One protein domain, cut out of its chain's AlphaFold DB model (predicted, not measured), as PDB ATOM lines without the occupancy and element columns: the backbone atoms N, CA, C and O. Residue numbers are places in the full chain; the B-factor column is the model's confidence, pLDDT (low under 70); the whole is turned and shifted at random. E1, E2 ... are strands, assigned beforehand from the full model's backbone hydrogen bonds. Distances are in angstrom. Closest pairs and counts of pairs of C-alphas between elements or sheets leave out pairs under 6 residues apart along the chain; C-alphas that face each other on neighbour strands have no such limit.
ATOM      1  N   GLY A   2     143.459 148.927 167.121       50.50
ATOM      2  CA  GLY A   2     142.019 148.803 166.893       50.50
ATOM      3  C   GLY A   2     141.643 147.326 166.810       50.50
ATOM      4  O   GLY A   2     142.373 146.553 166.193       50.50
ATOM      5  N   ILE A   3     140.540 146.927 167.438       62.31
ATOM      6  CA  ILE A   3     139.958 145.596 167.236       62.31
ATOM      7  C   ILE A   3     139.131 145.665 165.950       62.31
ATOM      8  O   ILE A   3     138.239 146.504 165.839       62.31
ATOM      9  N   CYS A   4     139.422 144.797 164.983       60.03
ATOM     10  CA  CYS A   4     138.626 144.635 163.767       60.03
ATOM     11  C   CYS A   4     137.939 143.264 163.814       60.03
ATOM     12  O   CYS A   4     138.608 142.244 163.961       60.03
ATOM     13  N   SER A   5     136.606 143.240 163.732       70.56
ATOM     14  CA  SER A   5     135.829 141.999 163.644       70.56
ATOM     15  C   SER A   5     135.569 141.674 162.179       70.56
ATOM     16  O   SER A   5     134.933 142.462 161.488       70.56
ATOM     17  N   ILE A   6     136.005 140.494 161.738       73.50
ATOM     18  CA  ILE A   6     135.767 139.959 160.384       73.50
ATOM     19  C   ILE A   6     134.636 138.917 160.346       73.50
ATOM     20  O   ILE A   6     134.475 138.206 159.364       73.50
ATOM     21  N   ARG A   7     133.866 138.796 161.435       70.31
ATOM     22  CA  ARG A   7     132.801 137.793 161.564       70.31
ATOM     23  C   ARG A   7     131.582 138.144 160.719       70.31
ATOM     24  O   ARG A   7     131.049 139.246 160.831       70.31
ATOM     25  N   CYS A   8     131.089 137.154 159.991       57.53
ATOM     26  CA  CYS A   8     129.766 137.125 159.398       57.53
ATOM     27  C   CYS A   8     128.734 136.775 160.495       57.53
ATOM     28  O   CYS A   8     128.843 135.712 161.117       57.53
ATOM     29  N   PRO A   9     127.781 137.666 160.828       57.25
ATOM     30  CA  PRO A   9     126.835 137.431 161.917       57.25
ATOM     31  C   PRO A   9     125.836 136.324 161.560       57.25
ATOM     32  O   PRO A   9     125.083 136.458 160.606       57.25
ATOM     33  N   MET A  10     125.763 135.270 162.378       53.66
ATOM     34  CA  MET A  10     124.864 134.126 162.140       53.66
ATOM     35  C   MET A  10     123.359 134.443 162.266       53.66
ATOM     36  O   MET A  10     122.548 133.567 161.995       53.66
ATOM     37  N   TYR A  11     122.950 135.650 162.688       49.81
ATOM     38  CA  TYR A  11     121.529 135.985 162.859       49.81
ATOM     39  C   TYR A  11     121.263 137.503 162.913       49.81
ATOM     40  O   TYR A  11     122.072 138.227 163.500       49.81
ATOM     41  N   PRO A  12     120.118 138.015 162.405       44.34
ATOM     42  CA  PRO A  12     119.217 137.452 161.388       44.34
ATOM     43  C   PRO A  12     119.598 137.878 159.949       44.34
ATOM     44  O   PRO A  12     118.770 137.807 159.039       44.34
ATOM     45  N   THR A  13     120.816 138.389 159.732       45.97
ATOM     46  CA  THR A  13     121.163 139.151 158.519       45.97
ATOM     47  C   THR A  13     122.175 138.499 157.584       45.97
ATOM     48  O   THR A  13     122.301 138.977 156.456       45.97
ATOM     49  N   ALA A  14     122.861 137.423 157.981       48.59
ATOM     50  CA  ALA A  14     123.783 136.732 157.087       48.59
ATOM     51  C   ALA A  14     123.438 135.244 156.961       48.59
ATOM     52  O   ALA A  14     123.433 134.508 157.941       48.59
ATOM     53  N   LEU A  15     123.110 134.846 155.727       56.28
ATOM     54  CA  LEU A  15     122.733 133.496 155.299       56.28
ATOM     55  C   LEU A  15     121.472 132.944 155.990       56.28
ATOM     56  O   LEU A  15     121.505 131.903 156.638       56.28
ATOM     57  N   GLN A  16     120.323 133.604 155.772       66.00
ATOM     58  CA  GLN A  16     118.998 133.047 156.122       66.00
ATOM     59  C   GLN A  16     118.783 131.636 155.551       66.00
ATOM     60  O   GLN A  16     118.069 130.824 156.135       66.00
ATOM     61  N   GLN A  17     119.426 131.344 154.421       79.00
ATOM     62  CA  GLN A  17     119.523 130.013 153.847       79.00
ATOM     63  C   GLN A  17     121.005 129.668 153.645       79.00
ATOM     64  O   GLN A  17     121.679 130.307 152.831       79.00
ATOM     65  N   PRO A  18     121.542 128.704 154.408       83.94
ATOM     66  CA  PRO A  18     122.898 128.212 154.216       83.94
ATOM     67  C   PRO A  18     123.099 127.541 152.854       83.94
ATOM     68  O   PRO A  18     122.196 126.901 152.318       83.94
ATOM     69  N   LEU A  19     124.318 127.639 152.330       88.25
ATOM     70  CA  LEU A  19     124.723 126.958 151.099       88.25
ATOM     71  C   LEU A  19     125.033 125.475 151.351       88.25
ATOM     72  O   LEU A  19     125.098 125.035 152.503       88.25
ATOM     73  N   PHE A  20     125.222 124.700 150.277       87.81
ATOM     74  CA  PHE A  20     125.530 123.263 150.332       87.81
ATOM     75  C   PHE A  20     124.457 122.416 151.034       87.81
ATOM     76  O   PHE A  20     124.763 121.448 151.728       87.81
ATOM     77  N   GLY A  21     123.185 122.817 150.909       86.69
ATOM     78  CA  GLY A  21     122.043 122.101 151.490       86.69
ATOM     79  C   GLY A  21     122.066 122.007 153.021       86.69
ATOM     80  O   GLY A  21     121.422 121.127 153.596       86.69
ATOM     81  N   ARG A  22     122.830 122.871 153.702       89.38
ATOM     82  CA  ARG A  22     122.984 122.828 155.160       89.38
ATOM     83  C   ARG A  22     121.697 123.262 155.862       89.38
ATOM     84  O   ARG A  22     120.943 124.105 155.383       89.38
ATOM     85  N   LYS A  23     121.474 122.704 157.056       87.00
ATOM     86  CA  LYS A  23     120.320 123.042 157.898       87.00
ATOM     87  C   LYS A  23     120.334 124.535 158.249       87.00
ATOM     88  O   LYS A  23     121.336 125.035 158.765       87.00
ATOM     89  N   THR A  24     119.205 125.204 158.029       88.00
ATOM     90  CA  THR A  24     118.976 126.588 158.458       88.00
ATOM     91  C   THR A  24     119.142 126.732 159.978       88.00
ATOM     92  O   THR A  24     118.569 125.926 160.719       88.00
ATOM     93  N   PRO A  25     119.910 127.734 160.453       87.25
ATOM     94  CA  PRO A  25     119.994 128.094 161.865       87.25
ATOM     95  C   PRO A  25     118.623 128.362 162.485       87.25
ATOM     96  O   PRO A  25     117.793 129.050 161.896       87.25
ATOM     97  N   GLU A  26     118.408 127.885 163.705       88.88
ATOM     98  CA  GLU A  26     117.190 128.135 164.475       88.88
ATOM     99  C   GLU A  26     117.552 128.564 165.901       88.88
ATOM    100  O   GLU A  26     118.434 127.974 166.533       88.88
ATOM    101  N   VAL A  27     116.850 129.584 166.404       88.44
ATOM    102  CA  VAL A  27     116.915 130.029 167.801       88.44
ATOM    103  C   VAL A  27     115.529 129.903 168.427       88.44
ATOM    104  O   VAL A  27     114.587 130.577 168.006       88.44
ATOM    105  N   ILE A  28     115.405 129.057 169.447       90.56
ATOM    106  CA  ILE A  28     114.156 128.826 170.176       90.56
ATOM    107  C   ILE A  28     114.230 129.566 171.511       90.56
ATOM    108  O   ILE A  28     114.947 129.156 172.421       90.56
ATOM    109  N   MET A  29     113.456 130.643 171.644       90.69
ATOM    110  CA  MET A  29     113.338 131.394 172.898       90.69
ATOM    111  C   MET A  29     112.405 130.670 173.879       90.69
ATOM    112  O   MET A  29     111.212 130.507 173.612       90.69
ATOM    113  N   LYS A  30     112.920 130.299 175.052       92.81
ATOM    114  CA  LYS A  30     112.195 129.639 176.145       92.81
ATOM    115  C   LYS A  30     111.893 130.619 177.285       92.81
ATOM    116  O   LYS A  30     112.752 130.870 178.134       92.81
ATOM    117  N   PRO A  31     110.674 131.186 177.355       91.62
ATOM    118  CA  PRO A  31     110.275 132.004 178.492       91.62
ATOM    119  C   PRO A  31     110.073 131.137 179.740       91.62
ATOM    120  O   PRO A  31     109.496 130.051 179.678       91.62
ATOM    121  N   ARG A  32     110.494 131.640 180.904       87.50
ATOM    122  CA  ARG A  32     110.235 130.982 182.189       87.50
ATOM    123  C   ARG A  32     108.873 131.404 182.733       87.50
ATOM    124  O   ARG A  32     108.621 132.589 182.947       87.50
ATOM    125  N   ALA A  33     107.994 130.437 182.989       87.88
ATOM    126  CA  ALA A  33     106.662 130.711 183.519       87.88
ATOM    127  C   ALA A  33     106.738 131.469 184.862       87.88
ATOM    128  O   ALA A  33     107.416 131.042 185.797       87.88
ATOM    129  N   GLY A  34     106.045 132.609 184.945       87.94
ATOM    130  CA  GLY A  34     105.904 133.393 186.177       87.94
ATOM    131  C   GLY A  34     107.161 134.127 186.667       87.94
ATOM    132  O   GLY A  34     107.163 134.591 187.805       87.94
ATOM    133  N   ARG A  35     108.235 134.238 185.867       90.25
ATOM    134  CA  ARG A  35     109.464 134.974 186.234       90.25
ATOM    135  C   ARG A  35     110.011 135.778 185.047       90.25
ATOM    136  O   ARG A  35     109.879 135.325 183.913       90.25
ATOM    137  N   PRO A  36     110.679 136.926 185.273       88.38
ATOM    138  CA  PRO A  36     111.354 137.671 184.211       88.38
ATOM    139  C   PRO A  36     112.665 136.970 183.815       88.38
ATOM    140  O   PRO A  36     113.753 137.402 184.177       88.38
ATOM    141  N   GLY A  37     112.556 135.845 183.104       91.44
ATOM    142  CA  GLY A  37     113.692 135.087 182.585       91.44
ATOM    143  C   GLY A  37     113.377 134.467 181.226       91.44
ATOM    144  O   GLY A  37     112.268 133.973 181.007       91.44
ATOM    145  N   ARG A  38     114.356 134.506 180.321       90.62
ATOM    146  CA  ARG A  38     114.322 133.879 178.997       90.62
ATOM    147  C   ARG A  38     115.649 133.163 178.782       90.62
ATOM    148  O   ARG A  38     116.688 133.762 179.035       90.62
ATOM    149  N   ASP A  39     115.574 131.918 178.343       93.12
ATOM    150  CA  ASP A  39     116.722 131.145 177.872       93.12
ATOM    151  C   ASP A  39     116.569 130.923 176.361       93.12
ATOM    152  O   ASP A  39     115.442 130.921 175.865       93.12
ATOM    153  N   ASP A  40     117.667 130.694 175.646       92.50
ATOM    154  CA  ASP A  40     117.654 130.406 174.208       92.50
ATOM    155  C   ASP A  40     118.237 129.014 173.940       92.50
ATOM    156  O   ASP A  40     119.233 128.619 174.548       92.50
ATOM    157  N   GLU A  41     117.646 128.280 172.999       93.06
ATOM    158  CA  GLU A  41     118.253 127.087 172.402       93.06
ATOM    159  C   GLU A  41     118.678 127.389 170.973       93.06
ATOM    160  O   GLU A  41     117.913 127.965 170.202       93.06
ATOM    161  N   ILE A  42     119.900 126.994 170.621       91.12
ATOM    162  CA  ILE A  42     120.501 127.280 169.319       91.12
ATOM    163  C   ILE A  42     120.743 125.958 168.595       91.12
ATOM    164  O   ILE A  42     121.543 125.135 169.041       91.12
ATOM    165  N   ASN A  43     120.085 125.784 167.451       89.81
ATOM    166  CA  ASN A  43     120.302 124.668 166.540       89.81
ATOM    167  C   ASN A  43     121.007 125.193 165.289       89.81
ATOM    168  O   ASN A  43     120.383 125.837 164.446       89.81
ATOM    169  N   ILE A  44     122.304 124.917 165.157       89.69
ATOM    170  CA  ILE A  44     123.109 125.388 164.026       89.69
ATOM    171  C   ILE A  44     123.891 124.254 163.381       89.69
ATOM    172  O   ILE A  44     124.347 123.326 164.047       89.69
ATOM    173  N   ASN A  45     124.082 124.370 162.071       90.44
ATOM    174  CA  ASN A  45     125.184 123.706 161.399       90.44
ATOM    175  C   ASN A  45     126.426 124.605 161.563       90.44
ATOM    176  O   ASN A  45     126.378 125.798 161.266       90.44
ATOM    177  N   THR A  46     127.522 124.050 162.080       91.12
ATOM    178  CA  THR A  46     128.745 124.813 162.382       91.12
ATOM    179  C   THR A  46     129.503 125.267 161.133       91.12
ATOM    180  O   THR A  46     130.478 126.000 161.259       91.12
ATOM    181  N   GLN A  47     129.031 124.874 159.945       91.19
ATOM    182  CA  GLN A  47     129.498 125.303 158.632       91.19
ATOM    183  C   GLN A  47     128.537 126.319 157.957       91.19
ATOM    184  O   GLN A  47     128.477 126.401 156.730       91.19
ATOM    185  N   SER A  48     127.706 127.040 158.717       87.31
ATOM    186  CA  SER A  48     126.689 127.973 158.179       87.31
ATOM    187  C   SER A  48     126.953 129.449 158.518       87.31
ATOM    188  O   SER A  48     126.020 130.244 158.613       87.31
ATOM    189  N   GLY A  49     128.212 129.835 158.719       86.94
ATOM    190  CA  GLY A  49     128.616 131.204 159.050       86.94
ATOM    191  C   GLY A  49     130.135 131.326 159.054       86.94
ATOM    192  O   GLY A  49     130.807 130.463 158.502       86.94
ATOM    193  N   SER A  50     130.688 132.355 159.707       91.12
ATOM    194  CA  SER A  50     132.145 132.397 159.875       91.12
ATOM    195  C   SER A  50     132.629 131.209 160.701       91.12
ATOM    196  O   SER A  50     132.158 131.004 161.825       91.12
ATOM    197  N   GLN A  51     133.571 130.448 160.159       92.50
ATOM    198  CA  GLN A  51     133.880 129.100 160.628       92.50
ATOM    199  C   GLN A  51     135.358 128.740 160.472       92.50
ATOM    200  O   GLN A  51     136.113 129.391 159.755       92.50
TER     201      GLN A  51
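Overview. This is residues 2 to 51 of the 244 residues of an uncharacterized protein of Moniliophthora roreri (UniProt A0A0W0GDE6). This model has little regular structure: one long antiparallel hairpin, E1 then E2, runs out from loose loops, and its turn, residues 32 to 37, sticks out free. From the same loops, residues 2 to 6 trail away as a tail. The printed part has 50 residues, with no named helix and 12 residues in two strands, class all strand. It is only just loose, close to extended, with a radius of gyration of the C-alphas of 14.3 A, and flat, spanning 40 by 37 by 16 A.

Along the chain. Find C-alpha 26 at (117.190, 128.135, 164.475); from there E1, residues 26 to 31, runs 16.1 A. E2, residues 38 to 43, runs 16.6 A to C-alpha 43 at (120.302, 124.668, 166.540).

Arrangement. Look across the hairpin: E1 and E2 are antiparallel neighbours, their directions at 159 degrees. C-alphas 31 and 38 face each other at 4.5 A. N 30 and O 39, at 2.7 A, are within hydrogen-bond range.

Size, cuts and confidence. The farthest C-alphas, Gly 2 and Gly 34, are 43.7 A apart. The printed part has no cut, and the link from E1 to E2 is short. Residues 2 to 25 hold no named element; pLDDT is under 70 at residues 2 to 4 and 8 to 16.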